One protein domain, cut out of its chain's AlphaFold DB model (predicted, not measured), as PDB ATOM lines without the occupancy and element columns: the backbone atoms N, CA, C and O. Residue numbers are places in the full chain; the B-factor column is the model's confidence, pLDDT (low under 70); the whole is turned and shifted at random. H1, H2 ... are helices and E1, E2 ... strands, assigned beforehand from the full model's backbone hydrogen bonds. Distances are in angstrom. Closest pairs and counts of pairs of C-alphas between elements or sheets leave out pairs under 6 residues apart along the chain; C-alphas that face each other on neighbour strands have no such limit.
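Overview. This is residues 6 to 73 of the 81 residues of an uncharacterized protein of hydrothermal vent metagenome (UniProt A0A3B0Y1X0). A narrow two-stranded parallel ribbon, E1 beside E2, has the long helix H2 along one face, and the shorter H1 crosses at the end where both strands finish. The other face is bare, and residues 56 to 62 stick out at the far end. The printed part has 68 residues, with two named helices and two named strands in the order E1, H1, H2, E2; its class is mixed, helices and strands, and the whole is loose, with a radius of gyration of the C-alphas of 14.1 A and spans of 42 by 25 by 16 A.

Along the chain. E1, residues 6 to 13, starts at C-alpha (91.274, 181.443, 143.766), spans 17.4 A and bends by 69 degrees at residue 9. E2, residues 66 to 72, spans 20.1 A, ending at C-alpha (92.711, 196.065, 152.096). H2, residues 34 to 58, spans 36.2 A; H1, residues 15 to 26, 16.6 A.

Arrangement. E1 and E2 are parallel at 24 degrees, with N 11 and O 69 3.1 A apart, within hydrogen-bond range. With H1 and H2 between them they form a strand-helix-strand unit, two parallel neighbour strands joined through helices, its crossover right-handed. The closest C-alphas of E1 and H2, Ile 7 and His 54, are 6.9 A apart. H2 touches H1 with residues 35 to 40 alone, about perpendicular at 79 degrees, closest at the C-alphas of Asp 20 and Ser 36, 4.4 A. Every O i to N i+4 pair in H1 and H2 is within hydrogen-bond range.

Size, cuts and confidence. The C-alphas farthest apart, Ile 31 and Asp 61, are 42.1 A apart. The printed part has no cut and no long link. Residues 6 to 8 and 59 to 68 have pLDDT under 70.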
ATOM      1  N   TYR A   6      90.653 180.498 142.849       64.75
ATOM      2  CA  TYR A   6      91.274 181.443 143.766       64.75
ATOM      3  C   TYR A   6      92.151 180.676 144.750       64.75
ATOM      4  O   TYR A   6      91.739 179.624 145.243       64.75
ATOM      5  N   ILE A   7      93.348 181.190 145.036       66.12
ATOM      6  CA  ILE A   7      94.108 180.691 146.183       66.12
ATOM      7  C   ILE A   7      93.528 181.330 147.437       66.12
ATOM      8  O   ILE A   7      93.501 182.552 147.570       66.12
ATOM      9  N   GLU A   8      93.048 180.486 148.340       67.94
ATOM     10  CA  GLU A   8      92.603 180.878 149.670       67.94
ATOM     11  C   GLU A   8      93.696 180.554 150.698       67.94
ATOM     12  O   GLU A   8      94.375 179.529 150.564       67.94
ATOM     13  N   PRO A   9      93.865 181.376 151.750       71.50
ATOM     14  CA  PRO A   9      93.077 182.563 152.117       71.50
ATOM     15  C   PRO A   9      93.534 183.871 151.428       71.50
ATOM     16  O   PRO A   9      94.690 183.972 151.023       71.50
ATOM     17  N   PRO A  10      92.671 184.906 151.339       74.69
ATOM     18  CA  PRO A  10      93.054 186.209 150.790       74.69
ATOM     19  C   PRO A  10      94.194 186.852 151.589       74.69
ATOM     20  O   PRO A  10      94.236 186.750 152.817       74.69
ATOM     21  N   ILE A  11      95.094 187.552 150.892       83.31
ATOM     22  CA  ILE A  11      96.151 188.334 151.541       83.31
ATOM     23  C   ILE A  11      95.550 189.669 151.977       83.31
ATOM     24  O   ILE A  11      95.029 190.435 151.162       83.31
ATOM     25  N   LEU A  12      95.607 189.916 153.282       83.31
ATOM     26  CA  LEU A  12      95.005 191.063 153.944       83.31
ATOM     27  C   LEU A  12      96.080 192.106 154.242       83.31
ATOM     28  O   LEU A  12      97.028 191.816 154.967       83.31
ATOM     29  N   LEU A  13      95.914 193.312 153.706       84.12
ATOM     30  CA  LEU A  13      96.858 194.416 153.894       84.12
ATOM     31  C   LEU A  13      96.273 195.495 154.799       84.12
ATOM     32  O   LEU A  13      95.123 195.901 154.638       84.12
ATOM     33  N   SER A  14      97.066 196.022 155.724       87.81
ATOM     34  CA  SER A  14      96.702 197.219 156.480       87.81
ATOM     35  C   SER A  14      96.633 198.459 155.579       87.81
ATOM     36  O   SER A  14      97.184 198.501 154.476       87.81
ATOM     37  N   ALA A  15      95.994 199.523 156.073       86.25
ATOM     38  CA  ALA A  15      95.957 200.808 155.371       86.25
ATOM     39  C   ALA A  15      97.368 201.368 155.105       86.25
ATOM     40  O   ALA A  15      97.607 201.966 154.058       86.25
ATOM     41  N   LYS A  16      98.310 201.131 156.030       85.81
ATOM     42  CA  LYS A  16      99.708 201.539 155.872       85.81
ATOM     43  C   LYS A  16     100.393 200.750 154.760       85.81
ATOM     44  O   LYS A  16     100.963 201.361 153.871       85.81
ATOM     45  N   GLU A  17     100.276 199.424 154.775       87.06
ATOM     46  CA  GLU A  17     100.864 198.567 153.735       87.06
ATOM     47  C   GLU A  17     100.273 198.866 152.354       87.06
ATOM     48  O   GLU A  17     100.973 198.852 151.350       87.06
ATOM     49  N   THR A  18      98.989 199.217 152.298       86.25
ATOM     50  CA  THR A  18      98.352 199.667 151.057       86.25
ATOM     51  C   THR A  18      98.979 200.967 150.553       86.25
ATOM     52  O   THR A  18      99.318 201.067 149.377       86.25
ATOM     53  N   ALA A  19      99.154 201.959 151.431       86.31
ATOM     54  CA  ALA A  19      99.797 203.223 151.071       86.31
ATOM     55  C   ALA A  19     101.258 203.019 150.640       86.31
ATOM     56  O   ALA A  19     101.703 203.635 149.676       86.31
ATOM     57  N   ASP A  20     101.971 202.117 151.314       87.56
ATOM     58  CA  ASP A  20     103.325 201.697 150.962       87.56
ATOM     59  C   ASP A  20     103.368 201.078 149.550       87.56
ATOM     60  O   ASP A  20     104.219 201.444 148.745       87.56
ATOM     61  N   LEU A  21     102.420 200.211 149.180       86.00
ATOM     62  CA  LEU A  21     102.364 199.658 147.818       86.00
ATOM     63  C   LEU A  21     102.016 200.712 146.756       86.00
ATOM     64  O   LEU A  21     102.570 200.666 145.659       86.00
ATOM     65  N   VAL A  22     101.151 201.680 147.075       86.88
ATOM     66  CA  VAL A  22     100.857 202.823 146.187       86.88
ATOM     67  C   VAL A  22     102.098 203.705 145.990       86.88
ATOM     68  O   VAL A  22     102.328 204.213 144.891       86.88
ATOM     69  N   ASP A  23     102.932 203.868 147.021       85.56
ATOM     70  CA  ASP A  23     104.204 204.594 146.912       85.56
ATOM     71  C   ASP A  23     105.145 203.923 145.902       85.56
ATOM     72  O   ASP A  23     105.702 204.600 145.039       85.56
ATOM     73  N   VAL A  24     105.258 202.590 145.950       84.44
ATOM     74  CA  VAL A  24     106.081 201.817 145.002       84.44
ATOM     75  C   VAL A  24     105.503 201.815 143.583       84.44
ATOM     76  O   VAL A  24     106.268 201.805 142.624       84.44
ATOM     77  N   ASP A  25     104.179 201.829 143.424       83.81
ATOM     78  CA  ASP A  25     103.539 201.871 142.099       83.81
ATOM     79  C   ASP A  25     103.757 203.224 141.399       83.81
ATOM     80  O   ASP A  25     103.950 203.309 140.187       83.81
ATOM     81  N   THR A  26     103.777 204.304 142.182       84.56
ATOM     82  CA  THR A  26     103.886 205.672 141.658       84.56
ATOM     83  C   THR A  26     105.320 206.179 141.537       84.56
ATOM     84  O   THR A  26     105.567 207.139 140.798       84.56
ATOM     85  N   LYS A  27     106.280 205.562 142.233       80.56
ATOM     86  CA  LYS A  27     107.683 205.988 142.245       80.56
ATOM     87  C   LYS A  27     108.610 204.897 141.714       80.56
ATOM     88  O   LYS A  27     108.412 203.720 141.990       80.56
ATOM     89  N   PRO A  28     109.702 205.267 141.023       78.31
ATOM     90  CA  PRO A  28     110.768 204.325 140.725       78.31
ATOM     91  C   PRO A  28     111.264 203.633 142.001       78.31
ATOM     92  O   PRO A  28     111.565 204.292 142.996       78.31
ATOM     93  N   VAL A  29     111.435 202.313 141.938       76.12
ATOM     94  CA  VAL A  29     111.943 201.469 143.039       76.12
ATOM     95  C   VAL A  29     113.246 202.007 143.646       76.12
ATOM     96  O   VAL A  29     113.493 201.843 144.835       76.12
ATOM     97  N   THR A  30     114.069 202.699 142.855       76.75
ATOM     98  CA  THR A  30     115.342 203.295 143.287       76.75
ATOM     99  C   THR A  30     115.199 204.471 144.256       76.75
ATOM    100  O   THR A  30     116.181 204.824 144.905       76.75
ATOM    101  N   ILE A  31     114.015 205.084 144.351       84.06
ATOM    102  CA  ILE A  31     113.732 206.219 145.247       84.06
ATOM    103  C   ILE A  31     112.594 205.936 146.236       84.06
ATOM    104  O   ILE A  31     112.259 206.808 147.040       84.06
ATOM    105  N   ALA A  32     111.977 204.756 146.157       81.56
ATOM    106  CA  ALA A  32     110.920 204.352 147.069       81.56
ATOM    107  C   ALA A  32     111.463 204.222 148.498       81.56
ATOM    108  O   ALA A  32     112.635 203.895 148.722       81.56
ATOM    109  N   LEU A  33     110.603 204.479 149.482       88.50
ATOM    110  CA  LEU A  33     110.984 204.329 150.881       88.50
ATOM    111  C   LEU A  33     111.318 202.865 151.185       88.50
ATOM    112  O   LEU A  33     110.676 201.938 150.690       88.50
ATOM    113  N   GLN A  34     112.299 202.648 152.063       87.56
ATOM    114  CA  GLN A  34     112.698 201.297 152.461       87.56
ATOM    115  C   GLN A  34     111.533 200.509 153.086       87.56
ATOM    116  O   GLN A  34     111.440 199.302 152.881       87.56
ATOM    117  N   SER A  35     110.620 201.181 153.797       86.19
ATOM    118  CA  SER A  35     109.393 200.564 154.317       86.19
ATOM    119  C   SER A  35     108.498 200.032 153.202       86.19
ATOM    120  O   SER A  35     107.994 198.922 153.302       86.19
ATOM    121  N   SER A  36     108.361 200.789 152.119       87.12
ATOM    122  CA  SER A  36     107.497 200.450 150.996       87.12
ATOM    123  C   SER A  36     108.060 199.281 150.183       87.12
ATOM    124  O   SER A  36     107.330 198.365 149.801       87.12
ATOM    125  N   LEU A  37     109.387 199.238 150.025       87.50
ATOM    126  CA  LEU A  37     110.090 198.084 149.455       87.50
ATOM    127  C   LEU A  37     109.977 196.835 150.338       87.50
ATOM    128  O   LEU A  37     109.818 195.733 149.814       87.50
ATOM    129  N   GLN A  38     110.027 197.000 151.664       89.88
ATOM    130  CA  GLN A  38     109.827 195.897 152.602       89.88
ATOM    131  C   GLN A  38     108.406 195.333 152.496       89.88
ATOM    132  O   GLN A  38     108.247 194.124 152.362       89.88
ATOM    133  N   THR A  39     107.383 196.190 152.450       89.50
ATOM    134  CA  THR A  39     105.991 195.761 152.251       89.50
ATOM    135  C   THR A  39     105.805 194.998 150.938       89.50
ATOM    136  O   THR A  39     105.142 193.961 150.922       89.50
ATOM    137  N   LEU A  40     106.418 195.458 149.840       87.75
ATOM    138  CA  LEU A  40     106.391 194.730 148.568       87.75
ATOM    139  C   LEU A  40     107.050 193.348 148.688       87.75
ATOM    140  O   LEU A  40     106.517 192.355 148.190       87.75
ATOM    141  N   HIS A  41     108.213 193.284 149.336       89.88
ATOM    142  CA  HIS A  41     108.920 192.029 149.559       89.88
ATOM    143  C   HIS A  41     108.062 191.046 150.369       89.88
ATOM    144  O   HIS A  41     107.933 189.878 149.997       89.88
ATOM    145  N   ASP A  42     107.441 191.516 151.449       88.81
ATOM    146  CA  ASP A  42     106.609 190.696 152.328       88.81
ATOM    147  C   ASP A  42     105.349 190.192 151.611       88.81
ATOM    148  O   ASP A  42     104.985 189.020 151.749       88.81
ATOM    149  N   LEU A  43     104.729 191.029 150.772       87.88
ATOM    150  CA  LEU A  43     103.620 190.618 149.911       87.88
ATOM    151  C   LEU A  43     104.047 189.507 148.937       87.88
ATOM    152  O   LEU A  43     103.368 188.484 148.829       87.88
ATOM    153  N   ASN A  44     105.194 189.661 148.270       87.88
ATOM    154  CA  ASN A  44     105.721 188.648 147.352       87.88
ATOM    155  C   ASN A  44     106.021 187.317 148.055       87.88
ATOM    156  O   ASN A  44     105.745 186.246 147.502       87.88
ATOM    157  N   ALA A  45     106.554 187.365 149.278       88.06
ATOM    158  CA  ALA A  45     106.807 186.172 150.077       88.06
ATOM    159  C   ALA A  45     105.499 185.432 150.412       88.06
ATOM    160  O   ALA A  45     105.423 184.212 150.242       88.06
ATOM    161  N   GLN A  46     104.450 186.160 150.810       87.12
ATOM    162  CA  GLN A  46     103.134 185.580 151.096       87.12
ATOM    163  C   GLN A  46     102.496 184.951 149.852       87.12
ATOM    164  O   GLN A  46     102.042 183.807 149.909       87.12
ATOM    165  N   ILE A  47     102.531 185.651 148.713       85.56
ATOM    166  CA  ILE A  47     102.060 185.145 147.415       85.56
ATOM    167  C   ILE A  47     102.768 183.834 147.051       85.56
ATOM    168  O   ILE A  47     102.124 182.844 146.697       85.56
ATOM    169  N   THR A  48     104.095 183.810 147.179       84.62
ATOM    170  CA  THR A  48     104.915 182.641 146.837       84.62
ATOM    171  C   THR A  48     104.592 181.451 147.739       84.62
ATOM    172  O   THR A  48     104.436 180.333 147.249       84.62
ATOM    173  N   ALA A  49     104.442 181.682 149.046       85.06
ATOM    174  CA  ALA A  49     104.078 180.636 149.999       85.06
ATOM    175  C   ALA A  49     102.688 180.047 149.704       85.06
ATOM    176  O   ALA A  49     102.514 178.828 149.715       85.06
ATOM    177  N   GLN A  50     101.710 180.897 149.384       82.56
ATOM    178  CA  GLN A  50     100.363 180.460 149.020       82.56
ATOM    179  C   GLN A  50     100.345 179.646 147.720       82.56
ATOM    180  O   GLN A  50      99.728 178.580 147.669       82.56
ATOM    181  N   LEU A  51     101.078 180.093 146.696       80.88
ATOM    182  CA  LEU A  51     101.258 179.352 145.446       80.88
ATOM    183  C   LEU A  51     101.904 177.986 145.688       80.88
ATOM    184  O   LEU A  51     101.408 176.976 145.189       80.88
ATOM    185  N   ALA A  52     102.981 177.939 146.477       81.56
ATOM    186  CA  ALA A  52     103.671 176.697 146.803       81.56
ATOM    187  C   ALA A  52     102.735 175.702 147.505       81.56
ATOM    188  O   ALA A  52     102.643 174.545 147.089       81.56
ATOM    189  N   ASN A  53     101.977 176.164 148.505       82.00
ATOM    190  CA  ASN A  53     101.002 175.339 149.215       82.00
ATOM    191  C   ASN A  53      99.904 174.817 148.281       82.00
ATOM    192  O   ASN A  53      99.608 173.622 148.290       82.00
ATOM    193  N   HIS A  54      99.339 175.677 147.430       78.19
ATOM    194  CA  HIS A  54      98.318 175.275 146.464       78.19
ATOM    195  C   HIS A  54      98.846 174.220 145.476       78.19
ATOM    196  O   HIS A  54      98.185 173.210 145.227       78.19
ATOM    197  N   CYS A  55     100.062 174.403 144.953       77.19
ATOM    198  CA  CYS A  55     100.710 173.433 144.067       77.19
ATOM    199  C   CYS A  55     100.916 172.069 144.747       77.19
ATOM    200  O   CYS A  55     100.627 171.034 144.142       77.19
ATOM    201  N   VAL A  56     101.364 172.059 146.008       79.31
ATOM    202  CA  VAL A  56     101.548 170.825 146.792       79.31
ATOM    203  C   VAL A  56     100.219 170.109 147.040       79.31
ATOM    204  O   VAL A  56     100.161 168.885 146.915       79.31
ATOM    205  N   LEU A  57      99.160 170.851 147.371       76.44
ATOM    206  CA  LEU A  57      97.849 170.290 147.709       76.44
ATOM    207  C   LEU A  57      97.110 169.723 146.495       76.44
ATOM    208  O   LEU A  57      96.415 168.717 146.622       76.44
ATOM    209  N   HIS A  58      97.257 170.345 145.323       72.94
ATOM    210  CA  HIS A  58      96.423 170.009 144.170       72.94
ATOM    211  C   HIS A  58      97.099 169.165 143.090       72.94
ATOM    212  O   HIS A  58      96.357 168.693 142.235       72.94
ATOM    213  N   LYS A  59      98.429 168.944 143.124       65.81
ATOM    214  CA  LYS A  59      99.204 168.041 142.229       65.81
ATOM    215  C   LYS A  59      98.543 167.798 140.857       65.81
ATOM    216  O   LYS A  59      98.230 166.661 140.507       65.81
ATOM    217  N   LYS A  60      98.263 168.866 140.104       63.31
ATOM    218  CA  LYS A  60      97.668 168.755 138.765       63.31
ATOM    219  C   LYS A  60      98.783 168.746 137.728       63.31
ATOM    220  O   LYS A  60      99.635 169.629 137.759       63.31
ATOM    221  N   ASP A  61      98.724 167.813 136.780       60.84
ATOM    222  CA  ASP A  61      99.642 167.759 135.628       60.84
ATOM    223  C   ASP A  61      99.514 168.991 134.712       60.84
ATOM    224  O   ASP A  61     100.435 169.334 133.975       60.84
ATOM    225  N   THR A  62      98.383 169.696 134.792       60.22
ATOM    226  CA  THR A  62      98.151 170.988 134.136       60.22
ATOM    227  C   THR A  62      97.895 172.073 135.181       60.22
ATOM    228  O   THR A  62      96.905 171.957 135.916       60.22
ATOM    229  N   PRO A  63      98.716 173.138 135.243       60.47
ATOM    230  CA  PRO A  63      98.461 174.254 136.141       60.47
ATOM    231  C   PRO A  63      97.164 174.959 135.705       60.47
ATOM    232  O   PRO A  63      97.082 175.447 134.575       60.47
ATOM    233  N   PRO A  64      96.116 174.993 136.549       62.12
ATOM    234  CA  PRO A  64      94.921 175.771 136.253       62.12
ATOM    235  C   PRO A  64      95.263 177.271 136.275       62.12
ATOM    236  O   PRO A  64      96.247 177.656 136.906       62.12
ATOM    237  N   PRO A  65      94.464 178.141 135.634       66.12
ATOM    238  CA  PRO A  65      94.605 179.579 135.825       66.12
ATOM    239  C   PRO A  65      94.371 179.915 137.305       66.12
ATOM    240  O   PRO A  65      93.268 179.735 137.827       66.12
ATOM    241  N   ILE A  66      95.436 180.363 137.969       66.69
ATOM    242  CA  ILE A  66      95.446 180.733 139.383       66.69
ATOM    243  C   ILE A  66      95.138 182.226 139.507       66.69
ATOM    244  O   ILE A  66      95.774 183.044 138.844       66.69
ATOM    245  N   SER A  67      94.196 182.578 140.382       67.62
ATOM    246  CA  SER A  67      93.923 183.966 140.764       67.62
ATOM    247  C   SER A  67      94.293 184.194 142.228       67.62
ATOM    248  O   SER A  67      93.909 183.408 143.093       67.62
ATOM    249  N   ILE A  68      95.014 185.279 142.519       68.94
ATOM    250  CA  ILE A  68      95.352 185.697 143.887       68.94
ATOM    251  C   ILE A  68      94.558 186.953 144.214       68.94
ATOM    252  O   ILE A  68      94.593 187.924 143.460       68.94
ATOM    253  N   THR A  69      93.855 186.930 145.344       74.00
ATOM    254  CA  THR A  69      93.088 188.079 145.826       74.00
ATOM    255  C   THR A  69      93.871 188.779 146.929       74.00
ATOM    256  O   THR A  69      94.091 188.216 148.003       74.00
ATOM    257  N   VAL A  70      94.268 190.019 146.657       72.38
ATOM    258  CA  VAL A  70      94.872 190.929 147.634       72.38
ATOM    259  C   VAL A  70      93.841 192.005 147.945       72.38
ATOM    260  O   VAL A  70      93.317 192.636 147.028       72.38
ATOM    261  N   THR A  71      93.513 192.194 149.221       73.88
ATOM    262  CA  THR A  71      92.514 193.187 149.634       73.88
ATOM    263  C   THR A  71      92.965 193.958 150.861       73.88
ATOM    264  O   THR A  71      93.659 193.444 151.741       73.88
ATOM    265  N   ILE A  72      92.519 195.208 150.932       70.44
ATOM    266  CA  ILE A  72      92.711 196.065 152.096       70.44
ATOM    267  C   ILE A  72      91.840 195.528 153.236       70.44
ATOM    268  O   ILE A  72      90.667 195.196 153.037       70.44
ATOM    269  N   LEU A  73      92.402 195.485 154.440       71.44
ATOM    270  CA  LEU A  73      91.674 195.308 155.689       71.44
ATOM    271  C   LEU A  73      90.746 196.505 155.894       71.44
ATOM    272  O   LEU A  73      91.153 197.543 156.412       71.44
TER     273      LEU A  73